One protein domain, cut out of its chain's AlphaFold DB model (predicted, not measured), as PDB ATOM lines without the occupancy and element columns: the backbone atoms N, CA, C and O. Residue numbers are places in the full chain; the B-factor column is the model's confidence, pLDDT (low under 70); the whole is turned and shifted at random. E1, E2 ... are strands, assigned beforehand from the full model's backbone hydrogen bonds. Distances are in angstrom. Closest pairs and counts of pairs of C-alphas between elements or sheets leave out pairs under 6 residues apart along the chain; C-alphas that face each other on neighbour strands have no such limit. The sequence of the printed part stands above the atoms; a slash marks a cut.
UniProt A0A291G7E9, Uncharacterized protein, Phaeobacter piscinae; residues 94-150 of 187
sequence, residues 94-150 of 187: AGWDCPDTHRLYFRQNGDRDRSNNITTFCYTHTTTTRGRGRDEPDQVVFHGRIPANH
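What this domain is: This is residues 94 to 150 of the 187 residues of an uncharacterized protein of Phaeobacter piscinae (UniProt A0A291G7E9). With little regular structure, the model is a flat V of two hairpins, E1 with E2 and E3 with E4, joined near Thr 124, with the last stretch folding back beside E2 to the first residues. The 57 printed residues have no named helix and four strands, E1 to E4 in chain order, in two antiparallel sheets, E1 - E2 and E3 - E4; the class is all strand, with 22 residues in named elements. It is loose, radius of gyration of the C-alphas 14.1 A, spanning 39 by 35 by 13 A.

Where its parts are: E1, residues 103 to 108, begins at C-alpha (176.166, 157.351, 130.800) and is 16.4 A long; E2, 118 to 123, 16.0 A. E3 is residues 125 to 129, 13.3 A; E4, 139 to 143, 12.7 A, ends at (174.345, 149.348, 124.138).

How they stand to each other: In hairpin E1 and E2, 167 degrees between directions, N 105 and O 121 are 2.8 A apart, within hydrogen-bond range. In hairpin E3 and E4, 149 degrees, N 129 and O 139 are, at 2.8 A. E2 and E3 meet only through their tight link. The closest C-alphas of E2 and E4, Tyr 123 and His 143, are 5.8 A apart; E1 and E4 are apart. Residues 96 to 97 pair antiparallel with 149 to 150.

The domain as a whole: The farthest C-alphas, Gly 133 and His 150, are 39.2 A apart. The printed part has no cut and no long link; pLDDT is under 70 at residues 110 to 116.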
ATOM      1  N   ALA A  94     183.646 159.806 140.076       93.75
ATOM      2  CA  ALA A  94     184.175 161.115 139.701       93.75
ATOM      3  C   ALA A  94     185.561 161.046 139.030       93.75
ATOM      4  O   ALA A  94     185.941 161.986 138.350       93.75
ATOM      5  N   GLY A  95     186.310 159.943 139.147       94.69
ATOM      6  CA  GLY A  95     187.569 159.729 138.416       94.69
ATOM      7  C   GLY A  95     187.396 159.331 136.946       94.69
ATOM      8  O   GLY A  95     188.374 158.970 136.289       94.69
ATOM      9  N   TRP A  96     186.166 159.334 136.430       95.56
ATOM     10  CA  TRP A  96     185.854 158.874 135.081       95.56
ATOM     11  C   TRP A  96     184.933 159.839 134.357       95.56
ATOM     12  O   TRP A  96     184.037 160.444 134.954       95.56
ATOM     13  N   ASP A  97     185.170 159.946 133.062       95.75
ATOM     14  CA  ASP A  97     184.496 160.860 132.170       95.75
ATOM     15  C   ASP A  97     183.939 160.125 130.947       95.75
ATOM     16  O   ASP A  97     184.525 159.154 130.449       95.75
ATOM     17  N   CYS A  98     182.763 160.571 130.517       95.56
ATOM     18  CA  CYS A  98     182.015 160.032 129.394       95.56
ATOM     19  C   CYS A  98     181.515 161.197 128.543       95.56
ATOM     20  O   CYS A  98     181.119 162.205 129.119       95.56
ATOM     21  N   PRO A  99     181.435 161.040 127.212       93.69
ATOM     22  CA  PRO A  99     180.775 162.032 126.370       93.69
ATOM     23  C   PRO A  99     179.339 162.283 126.834       93.69
ATOM     24  O   PRO A  99     178.682 161.343 127.284       93.69
ATOM     25  N   ASP A 100     178.809 163.485 126.600       91.00
ATOM     26  CA  ASP A 100     177.441 163.882 126.990       91.00
ATOM     27  C   ASP A 100     176.337 162.936 126.484       91.00
ATOM     28  O   ASP A 100     175.258 162.821 127.065       91.00
ATOM     29  N   THR A 101     176.600 162.223 125.389       94.75
ATOM     30  CA  THR A 101     175.684 161.241 124.788       94.75
ATOM     31  C   THR A 101     175.686 159.882 125.493       94.75
ATOM     32  O   THR A 101     174.918 158.993 125.119       94.75
ATOM     33  N   HIS A 102     176.554 159.690 126.487       97.31
ATOM     34  CA  HIS A 102     176.747 158.429 127.185       97.31
ATOM     35  C   HIS A 102     176.643 158.589 128.703       97.31
ATOM     36  O   HIS A 102     176.964 159.607 129.305       97.31
ATOM     37  N   ARG A 103     176.230 157.505 129.351       97.19
ATOM     38  CA  ARG A 103     176.166 157.351 130.800       97.19
ATOM     39  C   ARG A 103     177.341 156.505 131.271       97.19
ATOM     40  O   ARG A 103     177.710 155.535 130.608       97.19
ATOM     41  N   LEU A 104     177.888 156.828 132.438       97.69
ATOM     42  CA  LEU A 104     178.943 156.038 133.066       97.69
ATOM     43  C   LEU A 104     178.365 154.781 133.729       97.69
ATOM     44  O   LEU A 104     177.512 154.863 134.614       97.69
ATOM     45  N   TYR A 105     178.882 153.613 133.355       97.19
ATOM     46  CA  TYR A 105     178.844 152.422 134.191       97.19
ATOM     47  C   TYR A 105     180.093 152.408 135.066       97.19
ATOM     48  O   TYR A 105     181.214 152.439 134.556       97.19
ATOM     49  N   PHE A 106     179.903 152.323 136.378       95.00
ATOM     50  CA  PHE A 106     180.983 152.190 137.345       95.00
ATOM     51  C   PHE A 106     180.628 151.089 138.337       95.00
ATOM     52  O   PHE A 106     179.603 151.156 139.016       95.00
ATOM     53  N   ARG A 107     181.489 150.077 138.442       91.88
ATOM     54  CA  ARG A 107     181.401 149.052 139.480       91.88
ATOM     55  C   ARG A 107     182.770 148.845 140.101       91.88
ATOM     56  O   ARG A 107     183.711 148.450 139.420       91.88
ATOM     57  N   GLN A 108     182.850 149.052 141.407       86.50
ATOM     58  CA  GLN A 108     183.985 148.608 142.200       86.50
ATOM     59  C   GLN A 108     183.759 147.139 142.576       86.50
ATOM     60  O   GLN A 108     182.792 146.812 143.261       86.50
ATOM     61  N   ASN A 109     184.616 146.245 142.088       76.00
ATOM     62  CA  ASN A 109     184.580 144.824 142.416       76.00
ATOM     63  C   ASN A 109     185.477 144.611 143.640       76.00
ATOM     64  O   ASN A 109     186.699 144.706 143.536       76.00
ATOM     65  N   GLY A 110     184.882 144.380 144.808       64.00
ATOM     66  CA  GLY A 110     185.627 144.183 146.048       64.00
ATOM     67  C   GLY A 110     185.463 142.774 146.598       64.00
ATOM     68  O   GLY A 110     184.366 142.421 147.013       64.00
ATOM     69  N   ASP A 111     186.575 142.049 146.698       59.94
ATOM     70  CA  ASP A 111     186.903 141.343 147.937       59.94
ATOM     71  C   ASP A 111     187.923 142.217 148.679       59.94
ATOM     72  O   ASP A 111     188.728 142.911 148.050       59.94
ATOM     73  N   ARG A 112     187.835 142.242 150.009       52.91
ATOM     74  CA  ARG A 112     188.293 143.310 150.922       52.91
ATOM     75  C   ARG A 112     189.780 143.727 150.856       52.91
ATOM     76  O   ARG A 112     190.131 144.705 151.504       52.91
ATOM     77  N   ASP A 113     190.608 143.093 150.025       56.31
ATOM     78  CA  ASP A 113     192.070 143.250 150.027       56.31
ATOM     79  C   ASP A 113     192.681 143.792 148.716       56.31
ATOM     80  O   ASP A 113     193.893 143.999 148.637       56.31
ATOM     81  N   ARG A 114     191.890 144.063 147.663       54.97
ATOM     82  CA  ARG A 114     192.395 144.676 146.411       54.97
ATOM     83  C   ARG A 114     191.486 145.803 145.925       54.97
ATOM     84  O   ARG A 114     190.686 145.620 145.013       54.97
ATOM     85  N   SER A 115     191.662 146.998 146.492       54.53
ATOM     86  CA  SER A 115     190.834 148.203 146.272       54.53
ATOM     87  C   SER A 115     190.771 148.758 144.835       54.53
ATOM     88  O   SER A 115     190.193 149.825 144.633       54.53
ATOM     89  N   ASN A 116     191.351 148.076 143.841       63.84
ATOM     90  CA  ASN A 116     191.619 148.624 142.506       63.84
ATOM     91  C   ASN A 116     190.948 147.854 141.355       63.84
ATOM     92  O   ASN A 116     191.142 148.229 140.200       63.84
ATOM     93  N   ASN A 117     190.176 146.794 141.624       78.62
ATOM     94  CA  ASN A 117     189.434 146.115 140.560       78.62
ATOM     95  C   ASN A 117     188.139 146.880 140.271       78.62
ATOM     96  O   ASN A 117     187.140 146.739 140.972       78.62
ATOM     97  N   ILE A 118     188.175 147.732 139.255       87.75
ATOM     98  CA  ILE A 118     187.044 148.571 138.871       87.75
ATOM     99  C   ILE A 118     186.687 148.221 137.436       87.75
ATOM    100  O   ILE A 118     187.548 148.171 136.561       87.75
ATOM    101  N   THR A 119     185.404 147.994 137.189       91.69
ATOM    102  CA  THR A 119     184.855 147.903 135.841       91.69
ATOM    103  C   THR A 119     184.199 149.229 135.499       91.69
ATOM    104  O   THR A 119     183.209 149.611 136.127       91.69
ATOM    105  N   THR A 120     184.742 149.916 134.495       94.94
ATOM    106  CA  THR A 120     184.193 151.174 133.981       94.94
ATOM    107  C   THR A 120     184.025 151.133 132.468       94.94
ATOM    108  O   THR A 120     184.839 150.549 131.755       94.94
ATOM    109  N   PHE A 121     182.937 151.720 131.977       97.12
ATOM    110  CA  PHE A 121     182.711 152.007 130.558       97.12
ATOM    111  C   PHE A 121     181.551 152.994 130.413       97.12
ATOM    112  O   PHE A 121     180.712 153.104 131.305       97.12
ATOM    113  N   CYS A 122     181.475 153.677 129.278       98.25
ATOM    114  CA  CYS A 122     180.346 154.535 128.941       98.25
ATOM    115  C   CYS A 122     179.357 153.769 128.054       98.25
ATOM    116  O   CYS A 122     179.764 152.900 127.282       98.25
ATOM    117  N   TYR A 123     178.063 154.060 128.162       98.25
ATOM    118  CA  TYR A 123     177.014 153.422 127.359       98.25
ATOM    119  C   TYR A 123     175.879 154.397 127.035       98.25
ATOM    120  O   TYR A 123     175.594 155.302 127.812       98.25
ATOM    121  N   THR A 124     175.195 154.203 125.911       98.12
ATOM    122  CA  THR A 124     174.091 155.093 125.490       98.12
ATOM    123  C   THR A 124     172.783 154.745 126.200       98.12
ATOM    124  O   THR A 124     172.109 155.605 126.761       98.12
ATOM    125  N   HIS A 125     172.423 153.461 126.223       97.12
ATOM    126  CA  HIS A 125     171.203 152.968 126.852       97.12
ATOM    127  C   HIS A 125     171.331 151.490 127.244       97.12
ATOM    128  O   HIS A 125     172.305 150.813 126.904       97.12
ATOM    129  N   THR A 126     170.334 150.990 127.971       97.44
ATOM    130  CA  THR A 126     170.243 149.589 128.392       97.44
ATOM    131  C   THR A 126     168.945 148.962 127.915       97.44
ATOM    132  O   THR A 126     167.904 149.615 127.955       97.44
ATOM    133  N   THR A 127     168.978 147.681 127.561       96.19
ATOM    134  CA  THR A 127     167.770 146.863 127.384       96.19
ATOM    135  C   THR A 127     167.785 145.701 128.361       96.19
ATOM    136  O   THR A 127     168.839 145.113 128.601       96.19
ATOM    137  N   THR A 128     166.622 145.329 128.880       93.88
ATOM    138  CA  THR A 128     166.483 144.143 129.727       93.88
ATOM    139  C   THR A 128     165.995 142.975 128.883       93.88
ATOM    140  O   THR A 128     164.915 143.040 128.297       93.88
ATOM    141  N   THR A 129     166.781 141.905 128.825       90.56
ATOM    142  CA  THR A 129     166.347 140.636 128.237       90.56
ATOM    143  C   THR A 129     165.728 139.800 129.343       90.56
ATOM    144  O   THR A 129     166.410 139.492 130.320       90.56
ATOM    145  N   ARG A 130     164.440 139.463 129.205       85.50
ATOM    146  CA  ARG A 130     163.750 138.631 130.194       85.50
ATOM    147  C   ARG A 130     164.271 137.206 130.145       85.50
ATOM    148  O   ARG A 130     164.320 136.617 129.062       85.50
ATOM    149  N   GLY A 131     164.600 136.656 131.305       84.62
ATOM    150  CA  GLY A 131     164.892 135.232 131.401       84.62
ATOM    151  C   GLY A 131     163.626 134.392 131.227       84.62
ATOM    152  O   GLY A 131     162.506 134.853 131.475       84.62
ATOM    153  N   ARG A 132     163.775 133.157 130.740       79.81
ATOM    154  CA  ARG A 132     162.641 132.284 130.392       79.81
ATOM    155  C   ARG A 132     162.154 131.418 131.557       79.81
ATOM    156  O   ARG A 132     161.305 130.552 131.350       79.81
ATOM    157  N   GLY A 133     162.643 131.639 132.776       75.19
ATOM    158  CA  GLY A 133     162.282 130.829 133.937       75.19
ATOM    159  C   GLY A 133     162.727 131.426 135.266       75.19
ATOM    160  O   GLY A 133     163.397 132.452 135.312       75.19
ATOM    161  N   ARG A 134     162.349 130.761 136.364       74.44
ATOM    162  CA  ARG A 134     162.638 131.205 137.740       74.44
ATOM    163  C   ARG A 134     164.143 131.272 138.054       74.44
ATOM    164  O   ARG A 134     164.536 132.055 138.912       74.44
ATOM    165  N   ASP A 135     164.943 130.487 137.332       82.62
ATOM    166  CA  ASP A 135     166.398 130.367 137.503       82.62
ATOM    167  C   ASP A 135     167.202 131.188 136.479       82.62
ATOM    168  O   ASP A 135     168.429 131.225 136.535       82.62
ATOM    169  N   GLU A 136     166.527 131.853 135.536       82.06
ATOM    170  CA  GLU A 136     167.161 132.713 134.539       82.06
ATOM    171  C   GLU A 136     166.798 134.166 134.873       82.06
ATOM    172  O   GLU A 136     165.697 134.613 134.551       82.06
ATOM    173  N   PRO A 137     167.662 134.906 135.587       84.50
ATOM    174  CA  PRO A 137     167.368 136.286 135.927       84.50
ATOM    175  C   PRO A 137     167.398 137.167 134.676       84.50
ATOM    176  O   PRO A 137     168.160 136.930 133.736       84.50
ATOM    177  N   ASP A 138     166.604 138.232 134.713       88.69
ATOM    178  CA  ASP A 138     166.637 139.297 133.719       88.69
ATOM    179  C   ASP A 138     168.065 139.837 133.541       88.69
ATOM    180  O   ASP A 138     168.734 140.223 134.505       88.69
ATOM    181  N   GLN A 139     168.532 139.891 132.293       90.06
ATOM    182  CA  GLN A 139     169.868 140.383 131.967       90.06
ATOM    183  C   GLN A 139     169.815 141.804 131.420       90.06
ATOM    184  O   GLN A 139     169.118 142.090 130.443       90.06
ATOM    185  N   VAL A 140     170.609 142.693 132.019       93.50
ATOM    186  CA  VAL A 140     170.805 144.054 131.516       93.50
ATOM    187  C   VAL A 140     171.882 144.039 130.436       93.50
ATOM    188  O   VAL A 140     173.051 143.766 130.706       93.50
ATOM    189  N   VAL A 141     171.484 144.364 129.211       95.00
ATOM    190  CA  VAL A 141     172.371 144.519 128.057       95.00
ATOM    191  C   VAL A 141     172.678 146.002 127.876       95.00
ATOM    192  O   VAL A 141     171.765 146.823 127.802       95.00
ATOM    193  N   PHE A 142     173.962 146.346 127.807       97.00
ATOM    194  CA  PHE A 142     174.441 147.718 127.620       97.00
ATOM    195  C   PHE A 142     174.771 147.964 126.146       97.00
ATOM    196  O   PHE A 142     175.586 147.238 125.572       97.00
ATOM    197  N   HIS A 143     174.190 149.009 125.556       97.69
ATOM    198  CA  HIS A 143     174.345 149.348 124.138       97.69
ATOM    199  C   HIS A 143     175.195 150.601 123.936       97.69
ATOM    200  O   HIS A 143     175.234 151.488 124.791       97.69
ATOM    201  N   GLY A 144     175.867 150.692 122.783       97.38
ATOM    202  CA  GLY A 144     176.759 151.813 122.462       97.38
ATOM    203  C   GLY A 144     177.901 151.931 123.471       97.38
ATOM    204  O   GLY A 144     178.115 152.992 124.042       97.38
ATOM    205  N   ARG A 145     178.552 150.807 123.784       97.94
ATOM    206  CA  ARG A 145     179.615 150.768 124.790       97.94
ATOM    207  C   ARG A 145     180.899 151.352 124.218       97.94
ATOM    208  O   ARG A 145     181.371 150.877 123.189       97.94
ATOM    209  N   ILE A 146     181.488 152.294 124.937       97.62
ATOM    210  CA  ILE A 146     182.818 152.840 124.648       97.62
ATOM    211  C   ILE A 146     183.656 152.888 125.936       97.62
ATOM    212  O   ILE A 146     183.088 152.877 127.036       97.62
ATOM    213  N   PRO A 147     184.998 152.910 125.846       96.38
ATOM    214  CA  PRO A 147     185.850 153.102 127.017       96.38
ATOM    215  C   PRO A 147     185.547 154.429 127.724       96.38
ATOM    216  O   PRO A 147     185.315 155.439 127.064       96.38
ATOM    217  N   ALA A 148     185.564 154.424 129.059       96.00
ATOM    218  CA  ALA A 148     185.510 155.657 129.842       96.00
ATOM    219  C   ALA A 148     186.905 156.283 129.932       96.00
ATOM    220  O   ALA A 148     187.893 155.572 130.146       96.00
ATOM    221  N   ASN A 149     186.983 157.607 129.819       95.56
ATOM    222  CA  ASN A 149     188.237 158.326 129.989       95.56
ATOM    223  C   ASN A 149     188.508 158.512 131.477       95.56
ATOM    224  O   ASN A 149     187.645 158.942 132.236       95.56
ATOM    225  N   HIS A 150     189.707 158.160 131.927       94.19
ATOM    226  CA  HIS A 150     190.096 158.427 133.306       94.19
ATOM    227  C   HIS A 150     190.489 159.895 133.443       94.19
ATOM    228  O   HIS A 150     191.354 160.343 132.693       94.19
TER     229      HIS A 150